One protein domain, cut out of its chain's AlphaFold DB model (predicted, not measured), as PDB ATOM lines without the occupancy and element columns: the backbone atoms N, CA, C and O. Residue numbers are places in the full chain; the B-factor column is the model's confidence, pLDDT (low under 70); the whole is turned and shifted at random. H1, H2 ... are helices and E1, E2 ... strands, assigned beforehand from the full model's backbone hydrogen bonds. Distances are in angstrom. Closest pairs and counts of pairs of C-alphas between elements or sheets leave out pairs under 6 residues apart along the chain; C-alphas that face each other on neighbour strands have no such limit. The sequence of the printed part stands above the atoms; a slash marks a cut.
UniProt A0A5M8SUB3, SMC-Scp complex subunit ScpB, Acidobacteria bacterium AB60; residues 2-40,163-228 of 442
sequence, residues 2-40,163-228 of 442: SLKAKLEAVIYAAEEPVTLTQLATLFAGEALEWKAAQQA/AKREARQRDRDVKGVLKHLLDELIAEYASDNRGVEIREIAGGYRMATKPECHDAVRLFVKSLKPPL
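AT A GLANCE: This is residues 2 to 40 and 163 to 228 of the 442 residues of the protein "SMC-Scp complex subunit ScpB" of Acidobacteria bacterium AB60 (UniProt A0A5M8SUB3). The hairpin E1 E2 packs on H1 and one end of long helix H3, which H2 crosses; residues 218 to 228 stick out. The 105 residues printed, mostly helix, run H1 H2 H3 E1 E2 H4, strands antiparallel. It is loose, radius of gyration of the C-alphas 16.9 A, spanning 56 by 31 by 17 A.

IN THESE COORDINATES: E1 is residues 196 to 201, E2 204 to 209, H1 3 to 13, H2 20 to 40. H3, residues 163 to 190, 40.4 A long, begins at C-alpha (20.379, 6.239, -40.904). H4, 211 to 221, ends at C-alpha (11.910, -45.213, -33.882).

HOW THE PARTS SIT: N 199 of E1 and O 206 of E2, 2.9 A, are within hydrogen-bond range. H3 touches H2 with residues 170 to 179 alone, about perpendicular at 89 degrees; closest C-alphas are Val 174 and Ala 31, 5.5 A. H4 touches no helix. H1 and H3 have every O i to N i+4 pair within range, H2 15 of 17, H4 5 of 7.

THE WHOLE: C-alphas 40 and 163, across the cut, are 24.9 A apart; residues 192 and 222 to 228 are under pLDDT 70.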
ATOM      1  N   SER A   2      25.569 -21.259 -54.101       91.31
ATOM      2  CA  SER A   2      24.468 -20.288 -54.160       91.31
ATOM      3  C   SER A   2      23.929 -19.982 -52.757       91.31
ATOM      4  O   SER A   2      24.076 -20.801 -51.847       91.31
ATOM      5  N   LEU A   3      23.279 -18.827 -52.588       90.12
ATOM      6  CA  LEU A   3      22.630 -18.454 -51.326       90.12
ATOM      7  C   LEU A   3      21.579 -19.499 -50.907       90.12
ATOM      8  O   LEU A   3      21.595 -19.958 -49.771       90.12
ATOM      9  N   LYS A   4      20.752 -19.974 -51.852       90.44
ATOM     10  CA  LYS A   4      19.764 -21.047 -51.629       90.44
ATOM     11  C   LYS A   4      20.386 -22.318 -51.025       90.44
ATOM     12  O   LYS A   4      19.898 -22.798 -50.008       90.44
ATOM     13  N   ALA A   5      21.507 -22.800 -51.570       91.00
ATOM     14  CA  ALA A   5      22.196 -23.986 -51.049       91.00
ATOM     15  C   ALA A   5      22.798 -23.773 -49.644       91.00
ATOM     16  O   ALA A   5      22.884 -24.711 -48.855       91.00
ATOM     17  N   LYS A   6      23.197 -22.539 -49.298       91.69
ATOM     18  CA  LYS A   6      23.649 -22.203 -47.937       91.69
ATOM     19  C   LYS A   6      22.492 -22.200 -46.935       91.69
ATOM     20  O   LYS A   6      22.667 -22.689 -45.822       91.69
ATOM     21  N   LEU A   7      21.319 -21.692 -47.328       92.38
ATOM     22  CA  LEU A   7      20.106 -21.739 -46.500       92.38
ATOM     23  C   LEU A   7      19.674 -23.188 -46.240       92.38
ATOM     24  O   LEU A   7      19.446 -23.554 -45.092       92.38
ATOM     25  N   GLU A   8      19.646 -24.019 -47.284       92.00
ATOM     26  CA  GLU A   8      19.369 -25.456 -47.187       92.00
ATOM     27  C   GLU A   8      20.322 -26.155 -46.205       92.00
ATOM     28  O   GLU A   8      19.866 -26.819 -45.272       92.00
ATOM     29  N   ALA A   9      21.634 -25.940 -46.351       91.62
ATOM     30  CA  ALA A   9      22.647 -26.539 -45.482       91.62
ATOM     31  C   ALA A   9      22.511 -26.105 -44.012       91.62
ATOM     32  O   ALA A   9      22.670 -26.935 -43.117       91.62
ATOM     33  N   VAL A  10      22.184 -24.834 -43.744       93.25
ATOM     34  CA  VAL A  10      21.945 -24.341 -42.374       93.25
ATOM     35  C   VAL A  10      20.684 -24.956 -41.764       93.25
ATOM     36  O   VAL A  10      20.718 -25.352 -40.604       93.25
ATOM     37  N   ILE A  11      19.591 -25.084 -42.525       92.12
ATOM     38  CA  ILE A  11      18.343 -25.696 -42.031       92.12
ATOM     39  C   ILE A  11      18.516 -27.206 -41.810       92.12
ATOM     40  O   ILE A  11      17.951 -27.747 -40.863       92.12
ATOM     41  N   TYR A  12      19.303 -27.885 -42.650       90.88
ATOM     42  CA  TYR A  12      19.612 -29.309 -42.501       90.88
ATOM     43  C   TYR A  12      20.519 -29.597 -41.293       90.88
ATOM     44  O   TYR A  12      20.310 -30.579 -40.585       90.88
ATOM     45  N   ALA A  13      21.518 -28.744 -41.043       90.88
ATOM     46  CA  ALA A  13      22.456 -28.907 -39.930       90.88
ATOM     47  C   ALA A  13      21.887 -28.479 -38.562       90.88
ATOM     48  O   ALA A  13      22.502 -28.761 -37.534       90.88
ATOM     49  N   ALA A  14      20.751 -27.780 -38.529       89.75
ATOM     50  CA  ALA A  14      20.156 -27.266 -37.304       89.75
ATOM     51  C   ALA A  14      19.183 -28.266 -36.652       89.75
ATOM     52  O   ALA A  14      18.173 -28.658 -37.233       89.75
ATOM     53  N   GLU A  15      19.450 -28.624 -35.393       84.94
ATOM     54  CA  GLU A  15      18.541 -29.450 -34.581       84.94
ATOM     55  C   GLU A  15      17.289 -28.665 -34.121       84.94
ATOM     56  O   GLU A  15      16.188 -29.218 -34.005       84.94
ATOM     57  N   GLU A  16      17.441 -27.355 -33.894       90.06
ATOM     58  CA  GLU A  16      16.368 -26.418 -33.538       90.06
ATOM     59  C   GLU A  16      15.891 -25.616 -34.770       90.06
ATOM     60  O   GLU A  16      16.710 -25.303 -35.637       90.06
ATOM     61  N   PRO A  17      14.601 -25.227 -34.880       91.19
ATOM     62  CA  PRO A  17      14.123 -24.448 -36.023       91.19
ATOM     63  C   PRO A  17      14.807 -23.086 -36.146       91.19
ATOM     64  O   PRO A  17      14.814 -22.280 -35.211       91.19
ATOM     65  N   VAL A  18      15.332 -22.798 -37.336       92.62
ATOM     66  CA  VAL A  18      16.107 -21.585 -37.599       92.62
ATOM     67  C   VAL A  18      15.161 -20.450 -37.970       92.62
ATOM     68  O   VAL A  18      14.450 -20.505 -38.973       92.62
ATOM     69  N   THR A  19      15.132 -19.396 -37.162       93.31
ATOM     70  CA  THR A  19      14.277 -18.231 -37.419       93.31
ATOM     71  C   THR A  19      14.805 -17.392 -38.580       93.31
ATOM     72  O   THR A  19      16.014 -17.239 -38.775       93.31
ATOM     73  N   LEU A  20      13.893 -16.740 -39.303       91.56
ATOM     74  CA  LEU A  20      14.246 -15.831 -40.397       91.56
ATOM     75  C   LEU A  20      15.168 -14.685 -39.927       91.56
ATOM     76  O   LEU A  20      16.033 -14.237 -40.673       91.56
ATOM     77  N   THR A  21      15.059 -14.256 -38.664       91.62
ATOM     78  CA  THR A  21      15.975 -13.268 -38.067       91.62
ATOM     79  C   THR A  21      17.400 -13.811 -37.904       91.62
ATOM     80  O   THR A  21      18.340 -13.075 -38.176       91.62
ATOM     81  N   GLN A  22      17.590 -15.080 -37.523       91.69
ATOM     82  CA  GLN A  22      18.926 -15.698 -37.470       91.69
ATOM     83  C   GLN A  22      19.539 -15.819 -38.872       91.69
ATOM     84  O   GLN A  22      20.697 -15.454 -39.060       91.69
ATOM     85  N   LEU A  23      18.752 -16.246 -39.869       91.75
ATOM     86  CA  LEU A  23      19.197 -16.300 -41.268       91.75
ATOM     87  C   LEU A  23      19.564 -14.907 -41.802       91.75
ATOM     88  O   LEU A  23      20.594 -14.760 -42.455       91.75
ATOM     89  N   ALA A  24      18.784 -13.874 -41.467       91.12
ATOM     90  CA  ALA A  24      19.095 -12.489 -41.817       91.12
ATOM     91  C   ALA A  24      20.415 -12.012 -41.195       91.12
ATOM     92  O   ALA A  24      21.193 -11.359 -41.880       91.12
ATOM     93  N   THR A  25      20.713 -12.379 -39.945       92.56
ATOM     94  CA  THR A  25      21.996 -12.049 -39.300       92.56
ATOM     95  C   THR A  25      23.185 -12.746 -39.968       92.56
ATOM     96  O   THR A  25      24.252 -12.148 -40.080       92.56
ATOM     97  N   LEU A  26      23.020 -13.994 -40.423       91.25
ATOM     98  CA  LEU A  26      24.090 -14.774 -41.059       91.25
ATOM     99  C   LEU A  26      24.346 -14.376 -42.522       91.25
ATOM    100  O   LEU A  26      25.492 -14.374 -42.960       91.25
ATOM    101  N   PHE A  27      23.293 -14.039 -43.274       92.44
ATOM    102  CA  PHE A  27      23.346 -13.890 -44.734       92.44
ATOM    103  C   PHE A  27      22.995 -12.483 -45.248       92.44
ATOM    104  O   PHE A  27      22.717 -12.322 -46.436       92.44
ATOM    105  N   ALA A  28      23.022 -11.451 -44.393       89.12
ATOM    106  CA  ALA A  28      22.651 -10.076 -44.762       89.12
ATOM    107  C   ALA A  28      23.362  -9.552 -46.024       89.12
ATOM    108  O   ALA A  28      22.706  -9.023 -46.919       89.12
ATOM    109  N   GLY A  29      24.689  -9.713 -46.108       88.38
ATOM    110  CA  GLY A  29      25.473  -9.258 -47.262       88.38
ATOM    111  C   GLY A  29      25.092  -9.997 -48.544       88.38
ATOM    112  O   GLY A  29      24.716  -9.373 -49.533       88.38
ATOM    113  N   GLU A  30      25.080 -11.330 -48.491       89.56
ATOM    114  CA  GLU A  30      24.764 -12.184 -49.641       89.56
ATOM    115  C   GLU A  30      23.339 -11.966 -50.174       89.56
ATOM    116  O   GLU A  30      23.109 -12.015 -51.381       89.56
ATOM    117  N   ALA A  31      22.374 -11.695 -49.290       87.50
ATOM    118  CA  ALA A  31      20.998 -11.392 -49.675       87.50
ATOM    119  C   ALA A  31      20.876 -10.038 -50.401       87.50
ATOM    120  O   ALA A  31      20.090  -9.915 -51.343       87.50
ATOM    121  N   LEU A  32      21.662  -9.029 -50.002       88.50
ATOM    122  CA  LEU A  32      21.710  -7.736 -50.695       88.50
ATOM    123  C   LEU A  32      22.418  -7.843 -52.052       88.50
ATOM    124  O   LEU A  32      21.921  -7.289 -53.032       88.50
ATOM    125  N   GLU A  33      23.519  -8.595 -52.135       90.06
ATOM    126  CA  GLU A  33      24.207  -8.895 -53.399       90.06
ATOM    127  C   GLU A  33      23.285  -9.639 -54.376       90.06
ATOM    128  O   GLU A  33      23.169  -9.250 -55.539       90.06
ATOM    129  N   TRP A  34      22.559 -10.656 -53.896       91.19
ATOM    130  CA  TRP A  34      21.575 -11.390 -54.696       91.19
ATOM    131  C   TRP A  34      20.440 -10.485 -55.193       91.19
ATOM    132  O   TRP A  34      20.074 -10.551 -56.367       91.19
ATOM    133  N   LYS A  35      19.920  -9.591 -54.336       89.38
ATOM    134  CA  LYS A  35      18.901  -8.604 -54.730       89.38
ATOM    135  C   LYS A  35      19.416  -7.669 -55.823       89.38
ATOM    136  O   LYS A  35      18.700  -7.432 -56.792       89.38
ATOM    137  N   ALA A  36      20.640  -7.159 -55.684       88.12
ATOM    138  CA  ALA A  36      21.250  -6.280 -56.677       88.12
ATOM    139  C   ALA A  36      21.451  -6.997 -58.025       88.12
ATOM    140  O   ALA A  36      21.126  -6.432 -59.067       88.12
ATOM    141  N   ALA A  37      21.901  -8.257 -58.009       87.94
ATOM    142  CA  ALA A  37      22.043  -9.075 -59.213       87.94
ATOM    143  C   ALA A  37      20.694  -9.325 -59.918       87.94
ATOM    144  O   ALA A  37      20.600  -9.159 -61.131       87.94
ATOM    145  N   GLN A  38      19.636  -9.647 -59.165       86.12
ATOM    146  CA  GLN A  38      18.281  -9.802 -59.714       86.12
ATOM    147  C   GLN A  38      17.724  -8.492 -60.285       86.12
ATOM    148  O   GLN A  38      17.092  -8.496 -61.337       86.12
ATOM    149  N   GLN A  39      17.973  -7.356 -59.627       85.94
ATOM    150  CA  GLN A  39      17.555  -6.046 -60.132       85.94
ATOM    151  C   GLN A  39      18.309  -5.643 -61.407       85.94
ATOM    152  O   GLN A  39      17.694  -5.068 -62.302       85.94
ATOM    153  N   ALA A  40      19.597  -5.982 -61.526       85.75
ATOM    154  CA  ALA A  40      20.361  -5.787 -62.756       85.75
ATOM    155  C   ALA A  40      19.817  -6.658 -63.902       85.75
ATOM    156  O   ALA A  40      19.489  -6.126 -64.959       85.75
ATOM    157  N   ALA A 163      19.563   7.450 -41.025       80.38
ATOM    158  CA  ALA A 163      20.379   6.239 -40.904       80.38
ATOM    159  C   ALA A 163      19.589   5.060 -40.295       80.38
ATOM    160  O   ALA A 163      19.684   3.916 -40.752       80.38
ATOM    161  N   LYS A 164      18.728   5.336 -39.304       85.12
ATOM    162  CA  LYS A 164      17.838   4.343 -38.682       85.12
ATOM    163  C   LYS A 164      16.697   3.882 -39.596       85.12
ATOM    164  O   LYS A 164      16.288   2.721 -39.506       85.12
ATOM    165  N   ARG A 165      16.165   4.753 -40.462       84.50
ATOM    166  CA  ARG A 165      15.179   4.386 -41.497       84.50
ATOM    167  C   ARG A 165      15.823   3.497 -42.558       84.50
ATOM    168  O   ARG A 165      15.266   2.448 -42.871       84.50
ATOM    169  N   GLU A 166      17.010   3.857 -43.041       84.81
ATOM    170  CA  GLU A 166      17.754   3.050 -44.009       84.81
ATOM    171  C   GLU A 166      18.135   1.674 -43.457       84.81
ATOM    172  O   GLU A 166      17.971   0.676 -44.151       84.81
ATOM    173  N   ALA A 167      18.614   1.588 -42.210       84.62
ATOM    174  CA  ALA A 167      18.925   0.308 -41.571       84.62
ATOM    175  C   ALA A 167      17.692  -0.613 -41.534       84.62
ATOM    176  O   ALA A 167      17.754  -1.748 -41.999       84.62
ATOM    177  N   ARG A 168      16.534  -0.088 -41.108       87.50
ATOM    178  CA  ARG A 168      15.255  -0.820 -41.147       87.50
ATOM    179  C   ARG A 168      14.839  -1.225 -42.563       87.50
ATOM    180  O   ARG A 168      14.230  -2.279 -42.734       87.50
ATOM    181  N   GLN A 169      15.145  -0.402 -43.564       88.81
ATOM    182  CA  GLN A 169      14.856  -0.708 -44.962       88.81
ATOM    183  C   GLN A 169      15.753  -1.834 -45.497       88.81
ATOM    184  O   GLN A 169      15.233  -2.765 -46.110       88.81
ATOM    185  N   ARG A 170      17.061  -1.808 -45.201       87.50
ATOM    186  CA  ARG A 170      17.998  -2.902 -45.516       87.50
ATOM    187  C   ARG A 170      17.565  -4.205 -44.843       87.50
ATOM    188  O   ARG A 170      17.464  -5.221 -45.522       87.50
ATOM    189  N   ASP A 171      17.213  -4.163 -43.557       89.44
ATOM    190  CA  ASP A 171      16.700  -5.327 -42.824       89.44
ATOM    191  C   ASP A 171      15.429  -5.895 -43.471       89.44
ATOM    192  O   ASP A 171      15.302  -7.108 -43.635       89.44
ATOM    193  N   ARG A 172      14.477  -5.033 -43.854       90.25
ATOM    194  CA  ARG A 172      13.244  -5.448 -44.541       90.25
ATOM    195  C   ARG A 172      13.545  -6.112 -45.884       90.25
ATOM    196  O   ARG A 172      12.940  -7.134 -46.199       90.25
ATOM    197  N   ASP A 173      14.489  -5.559 -46.638       90.25
ATOM    198  CA  ASP A 173      14.891  -6.070 -47.946       90.25
ATOM    199  C   ASP A 173      15.601  -7.426 -47.852       90.25
ATOM    200  O   ASP A 173      15.216  -8.357 -48.559       90.25
ATOM    201  N   VAL A 174      16.562  -7.577 -46.931       92.25
ATOM    202  CA  VAL A 174      17.219  -8.861 -46.619       92.25
ATOM    203  C   VAL A 174      16.180  -9.914 -46.239       92.25
ATOM    204  O   VAL A 174      16.185 -11.019 -46.778       92.25
ATOM    205  N   LYS A 175      15.249  -9.571 -45.342       91.75
ATOM    206  CA  LYS A 175      14.198 -10.495 -44.898       91.75
ATOM    207  C   LYS A 175      13.248 -10.891 -46.031       91.75
ATOM    208  O   LYS A 175      12.840 -12.047 -46.077       91.75
ATOM    209  N   GLY A 176      12.933  -9.974 -46.947       91.81
ATOM    210  CA  GLY A 176      12.126 -10.255 -48.137       91.81
ATOM    211  C   GLY A 176      12.803 -11.240 -49.094       91.81
ATOM    212  O   GLY A 176      12.181 -12.220 -49.495       91.81
ATOM    213  N   VAL A 177      14.090 -11.027 -49.394       91.94
ATOM    214  CA  VAL A 177      14.907 -11.936 -50.224       91.94
ATOM    215  C   VAL A 177      14.979 -13.330 -49.610       91.94
ATOM    216  O   VAL A 177      14.718 -14.323 -50.284       91.94
ATOM    217  N   LEU A 178      15.303 -13.409 -48.316       92.12
ATOM    218  CA  LEU A 178      15.416 -14.686 -47.619       92.12
ATOM    219  C   LEU A 178      14.078 -15.421 -47.562       92.12
ATOM    220  O   LEU A 178      14.061 -16.625 -47.796       92.12
ATOM    221  N   LYS A 179      12.964 -14.717 -47.316       92.88
ATOM    222  CA  LYS A 179      11.633 -15.332 -47.356       92.88
ATOM    223  C   LYS A 179      11.335 -15.923 -48.735       92.88
ATOM    224  O   LYS A 179      10.965 -17.084 -48.820       92.88
ATOM    225  N   HIS A 180      11.557 -15.159 -49.802       92.88
ATOM    226  CA  HIS A 180      11.305 -15.615 -51.168       92.88
ATOM    227  C   HIS A 180      12.112 -16.879 -51.525       92.88
ATOM    228  O   HIS A 180      11.542 -17.835 -52.047       92.88
ATOM    229  N   LEU A 181      13.404 -16.924 -51.174       92.12
ATOM    230  CA  LEU A 181      14.251 -18.105 -51.385       92.12
ATOM    231  C   LEU A 181      13.846 -19.309 -50.514       92.12
ATOM    232  O   LEU A 181      14.032 -20.452 -50.931       92.12
ATOM    233  N   LEU A 182      13.303 -19.071 -49.314       92.44
ATOM    234  CA  LEU A 182      12.739 -20.122 -48.461       92.44
ATOM    235  C   LEU A 182      11.439 -20.678 -49.046       92.44
ATOM    236  O   LEU A 182      11.290 -21.894 -49.098       92.44
ATOM    237  N   ASP A 183      10.543 -19.817 -49.531       92.44
ATOM    238  CA  ASP A 183       9.278 -20.219 -50.155       92.44
ATOM    239  C   ASP A 183       9.539 -21.076 -51.421       92.44
ATOM    240  O   ASP A 183       8.907 -22.118 -51.607       92.44
ATOM    241  N   GLU A 184      10.547 -20.726 -52.236       91.88
ATOM    242  CA  GLU A 184      11.022 -21.571 -53.350       91.88
ATOM    243  C   GLU A 184      11.573 -22.931 -52.892       91.88
ATOM    244  O   GLU A 184      11.338 -23.952 -53.542       91.88
ATOM    245  N   LEU A 185      12.350 -22.958 -51.805       90.50
ATOM    246  CA  LEU A 185      12.939 -24.189 -51.278       90.50
ATOM    247  C   LEU A 185      11.855 -25.104 -50.682       90.50
ATOM    248  O   LEU A 185      11.890 -26.311 -50.901       90.50
ATOM    249  N   ILE A 186      10.857 -24.539 -49.998       91.69
ATOM    250  CA  ILE A 186       9.683 -25.266 -49.495       91.69
ATOM    251  C   ILE A 186       8.909 -25.892 -50.662       91.69
ATOM    252  O   ILE A 186       8.617 -27.086 -50.613       91.69
ATOM    253  N   ALA A 187       8.645 -25.136 -51.733       90.56
ATOM    254  CA  ALA A 187       7.961 -25.652 -52.922       90.56
ATOM    255  C   ALA A 187       8.745 -26.786 -53.617       90.56
ATOM    256  O   ALA A 187       8.158 -27.783 -54.035       90.56
ATOM    257  N   GLU A 188      10.075 -26.681 -53.693       89.31
ATOM    258  CA  GLU A 188      10.929 -27.739 -54.249       89.31
ATOM    259  C   GLU A 188      10.882 -29.025 -53.403       89.31
ATOM    260  O   GLU A 188      10.769 -30.128 -53.946       89.31
ATOM    261  N   TYR A 189      10.928 -28.893 -52.075       88.25
ATOM    262  CA  TYR A 189      10.861 -30.021 -51.140       88.25
ATOM    263  C   TYR A 189       9.458 -30.635 -51.014       88.25
ATOM    264  O   TYR A 189       9.344 -31.816 -50.690       88.25
ATOM    265  N   ALA A 190       8.398 -29.875 -51.301       85.81
ATOM    266  CA  ALA A 190       7.032 -30.390 -51.334       85.81
ATOM    267  C   ALA A 190       6.828 -31.440 -52.444       85.81
ATOM    268  O   ALA A 190       6.043 -32.365 -52.257       85.81
ATOM    269  N   SER A 191       7.567 -31.354 -53.557       82.56
ATOM    270  CA  SER A 191       7.410 -32.251 -54.715       82.56
ATOM    271  C   SER A 191       7.569 -33.754 -54.398       82.56
ATOM    272  O   SER A 191       8.304 -34.158 -53.491       82.56
ATOM    273  N   ASP A 192       6.893 -34.602 -55.176       67.75
ATOM    274  CA  ASP A 192       6.649 -36.034 -54.886       67.75
ATOM    275  C   ASP A 192       7.891 -36.950 -54.911       67.75
ATOM    276  O   ASP A 192       7.792 -38.154 -54.698       67.75
ATOM    277  N   ASN A 193       9.088 -36.405 -55.147       78.12
ATOM    278  CA  ASN A 193      10.336 -37.172 -55.244       78.12
ATOM    279  C   ASN A 193      11.212 -37.113 -53.973       78.12
ATOM    280  O   ASN A 193      12.365 -37.548 -54.001       78.12
ATOM    281  N   ARG A 194      10.707 -36.563 -52.857       83.44
ATOM    282  CA  ARG A 194      11.430 -36.478 -51.571       83.44
ATOM    283  C   ARG A 194      10.539 -36.913 -50.405       83.44
ATOM    284  O   ARG A 194       9.409 -36.456 -50.297       83.44
ATOM    285  N   GLY A 195      11.083 -37.724 -49.491       86.31
ATOM    286  CA  GLY A 195      10.437 -38.105 -48.218       86.31
ATOM    287  C   GLY A 195      10.658 -37.110 -47.066       86.31
ATOM    288  O   GLY A 195      10.299 -37.382 -45.920       86.31
ATOM    289  N   VAL A 196      11.283 -35.966 -47.355       89.88
ATOM    290  CA  VAL A 196      11.581 -34.881 -46.414       89.88
ATOM    291  C   VAL A 196      10.998 -33.593 -46.979       89.88
ATOM    292  O   VAL A 196      11.112 -33.339 -48.174       89.88
ATOM    293  N   GLU A 197      10.420 -32.781 -46.106       91.56
ATOM    294  CA  GLU A 197       9.847 -31.470 -46.391       91.56
ATOM    295  C   GLU A 197      10.409 -30.414 -45.426       91.56
ATOM    296  O   GLU A 197      10.944 -30.745 -44.365       91.56
ATOM    297  N   ILE A 198      10.297 -29.132 -45.777       91.75
ATOM    298  CA  ILE A 198      10.664 -28.026 -44.884       91.75
ATOM    299  C   ILE A 198       9.382 -27.487 -44.257       91.75
ATOM    300  O   ILE A 198       8.525 -26.951 -44.956       91.75
ATOM    301  N   ARG A 199       9.265 -27.607 -42.932       90.69
ATOM    302  CA  ARG A 199       8.162 -27.025 -42.161       90.69
ATOM    303  C   ARG A 199       8.626 -25.790 -41.408       90.69
ATOM    304  O   ARG A 199       9.749 -25.715 -40.909       90.69
ATOM    305  N   GLU A 200       7.714 -24.842 -41.286       91.88
ATOM    306  CA  GLU A 200       7.810 -23.753 -40.325       91.88
ATOM    307  C   GLU A 200       7.231 -24.254 -38.988       91.88
ATOM    308  O   GLU A 200       6.179 -24.884 -38.967       91.88
ATOM    309  N   ILE A 201       7.956 -24.058 -37.886       91.56
ATOM    310  CA  ILE A 201       7.635 -24.541 -36.537       91.56
ATOM    311  C   ILE A 201       8.117 -23.485 -35.533       91.56
ATOM    312  O   ILE A 201       9.280 -23.078 -35.569       91.56
ATOM    313  N   ALA A 202       7.249 -23.043 -34.620       89.19
ATOM    314  CA  ALA A 202       7.544 -22.034 -33.593       89.19
ATOM    315  C   ALA A 202       8.167 -20.713 -34.127       89.19
ATOM    316  O   ALA A 202       8.959 -20.062 -33.428       89.19
ATOM    317  N   GLY A 203       7.828 -20.326 -35.364       86.81
ATOM    318  CA  GLY A 203       8.368 -19.154 -36.070       86.81
ATOM    319  C   GLY A 203       9.784 -19.317 -36.658       86.81
ATOM    320  O   GLY A 203      10.468 -18.318 -36.901       86.81
ATOM    321  N   GLY A 204      10.257 -20.552 -36.850       91.06
ATOM    322  CA  GLY A 204      11.495 -20.871 -37.571       91.06
ATOM    323  C   GLY A 204      11.326 -22.066 -38.508       91.06
ATOM    324  O   GLY A 204      10.326 -22.767 -38.441       91.06
ATOM    325  N   TYR A 205      12.294 -22.311 -39.386       93.00
ATOM    326  CA  TYR A 205      12.228 -23.372 -40.395       93.00
ATOM    327  C   TYR A 205      13.070 -24.583 -39.977       93.00
ATOM    328  O   TYR A 205      14.185 -24.421 -39.477       93.00
ATOM    329  N   ARG A 206      12.547 -25.795 -40.186       92.19
ATOM    330  CA  ARG A 206      13.249 -27.066 -39.942       92.19
ATOM    331  C   ARG A 206      12.837 -28.107 -40.981       92.19
ATOM    332  O   ARG A 206      11.675 -28.162 -41.381       92.19
ATOM    333  N   MET A 207      13.765 -28.975 -41.378       91.19
ATOM    334  CA  MET A 207      13.414 -30.169 -42.150       91.19
ATOM    335  C   MET A 207      12.677 -31.196 -41.272       91.19
ATOM    336  O   MET A 207      13.001 -31.394 -40.099       91.19
ATOM    337  N   ALA A 208      11.664 -31.841 -41.842       89.38
ATOM    338  CA  ALA A 208      10.857 -32.884 -41.217       89.38
ATOM    339  C   ALA A 208      10.549 -33.987 -42.240       89.38
ATOM    340  O   ALA A 208      10.536 -33.744 -43.443       89.38
ATOM    341  N   THR A 209      10.304 -35.212 -41.785       90.44
ATOM    342  CA  THR A 209       9.840 -36.294 -42.667       90.44
ATOM    343  C   THR A 209       8.389 -36.057 -43.076       90.44
ATOM    344  O   THR A 209       7.573 -35.728 -42.213       90.44
ATOM    345  N   LYS A 210       8.058 -36.285 -44.354       90.06
ATOM    346  CA  LYS A 210       6.678 -36.200 -44.858       90.06
ATOM    347  C   LYS A 210       5.739 -37.156 -44.102       90.06
ATOM    348  O   LYS A 210       6.192 -38.224 -43.671       90.06
ATOM    349  N   PRO A 211       4.436 -36.832 -43.976       86.69
ATOM    350  CA  PRO A 211       3.465 -37.684 -43.283       86.69
ATOM    351  C   PRO A 211       3.331 -39.075 -43.923       86.69
ATOM    352  O   PRO A 211       3.198 -40.059 -43.208       86.69
ATOM    353  N   GLU A 212       3.488 -39.181 -45.245       88.38
ATOM    354  CA  GLU A 212       3.539 -40.449 -45.997       88.38
ATOM    355  C   GLU A 212       4.598 -41.434 -45.469       88.38
ATOM    356  O   GLU A 212       4.424 -42.649 -45.522       88.38
ATOM    357  N   CYS A 213       5.711 -40.928 -44.928       85.81
ATOM    358  CA  CYS A 213       6.790 -41.746 -44.376       85.81
ATOM    359  C   CYS A 213       6.563 -42.147 -42.904       85.81
ATOM    360  O   CYS A 213       7.424 -42.817 -42.321       85.81
ATOM    361  N   HIS A 214       5.442 -41.748 -42.288       85.94
ATOM    362  CA  HIS A 214       5.181 -41.906 -40.856       85.94
ATOM    363  C   HIS A 214       5.385 -43.340 -40.362       85.94
ATOM    364  O   HIS A 214       6.101 -43.541 -39.383       85.94
ATOM    365  N   ASP A 215       4.812 -44.345 -41.027       86.06
ATOM    366  CA  ASP A 215       4.846 -45.716 -40.506       86.06
ATOM    367  C   ASP A 215       6.232 -46.360 -40.602       86.06
ATOM    368  O   ASP A 215       6.661 -47.034 -39.660       86.06
ATOM    369  N   ALA A 216       6.984 -46.072 -41.667       86.56
ATOM    370  CA  ALA A 216       8.378 -46.492 -41.797       86.56
ATOM    371  C   ALA A 216       9.253 -45.873 -40.689       86.56
ATOM    372  O   ALA A 216       9.995 -46.582 -40.000       86.56
ATOM    373  N   VAL A 217       9.112 -44.563 -40.449       85.75
ATOM    374  CA  VAL A 217       9.827 -43.851 -39.377       85.75
ATOM    375  C   VAL A 217       9.391 -44.354 -37.997       85.75
ATOM    376  O   VAL A 217      10.231 -44.583 -37.129       85.75
ATOM    377  N   ARG A 218       8.097 -44.601 -37.781       83.56
ATOM    378  CA  ARG A 218       7.540 -45.108 -36.518       83.56
ATOM    379  C   ARG A 218       8.030 -46.519 -36.201       83.56
ATOM    380  O   ARG A 218       8.298 -46.807 -35.035       83.56
ATOM    381  N   LEU A 219       8.160 -47.394 -37.199       84.31
ATOM    382  CA  LEU A 219       8.756 -48.725 -37.038       84.31
ATOM    383  C   LEU A 219      10.238 -48.635 -36.659       84.31
ATOM    384  O   LEU A 219      10.658 -49.302 -35.715       84.31
ATOM    385  N   PHE A 220      11.001 -47.755 -37.314       82.19
ATOM    386  CA  PHE A 220      12.402 -47.500 -36.971       82.19
ATOM    387  C   PHE A 220      12.550 -46.952 -35.538       82.19
ATOM    388  O   PHE A 220      13.254 -47.537 -34.713       82.19
ATOM    389  N   VAL A 221      11.820 -45.887 -35.191       79.25
ATOM    390  CA  VAL A 221      11.910 -45.213 -33.882       79.25
ATOM    391  C   VAL A 221      11.422 -46.090 -32.722       79.25
ATOM    392  O   VAL A 221      11.939 -45.949 -31.618       79.25
ATOM    393  N   LYS A 222      10.509 -47.051 -32.939       68.19
ATOM    394  CA  LYS A 222      10.122 -48.052 -31.918       68.19
ATOM    395  C   LYS A 222      11.299 -48.904 -31.416       68.19
ATOM    396  O   LYS A 222      11.203 -49.447 -30.318       68.19
ATOM    397  N   SER A 223      12.380 -49.032 -32.192       66.56
ATOM    398  CA  SER A 223      13.610 -49.723 -31.771       66.56
ATOM    399  C   SER A 223      14.557 -48.843 -30.940       66.56
ATOM    400  O   SER A 223      15.457 -49.355 -30.274       66.56
ATOM    401  N   LEU A 224      14.338 -47.523 -30.933       65.75
ATOM    402  CA  LEU A 224      15.068 -46.562 -30.113       65.75
ATOM    403  C   LEU A 224      14.330 -46.316 -28.782       65.75
ATOM    404  O   LEU A 224      13.153 -46.631 -28.609       65.75
ATOM    405  N   LYS A 225      15.066 -45.763 -27.808       62.03
ATOM    406  CA  LYS A 225      14.641 -45.537 -26.415       62.03
ATOM    407  C   LYS A 225      13.210 -44.955 -26.329       62.03
ATOM    408  O   LYS A 225      12.951 -43.935 -26.969       62.03
ATOM    409  N   PRO A 226      12.296 -45.529 -25.517       60.56
ATOM    410  CA  PRO A 226      10.894 -45.122 -25.516       60.56
ATOM    411  C   PRO A 226      10.733 -43.638 -25.131       60.56
ATOM    412  O   PRO A 226      11.264 -43.220 -24.096       60.56
ATOM    413  N   PRO A 227      10.002 -42.833 -25.928       63.31
ATOM    414  CA  PRO A 227       9.812 -41.415 -25.649       63.31
ATOM    415  C   PRO A 227       8.955 -41.202 -24.398       63.31
ATOM    416  O   PRO A 227       8.055 -41.988 -24.089       63.31
ATOM    417  N   LEU A 228       9.214 -40.097 -23.694       65.69
ATOM    418  CA  LEU A 228       8.535 -39.730 -22.450       65.69
ATOM    419  C   LEU A 228       7.087 -39.275 -22.719       65.69
ATOM    420  O   LEU A 228       6.784 -38.081 -22.754       65.69
TER     421      LEU A 228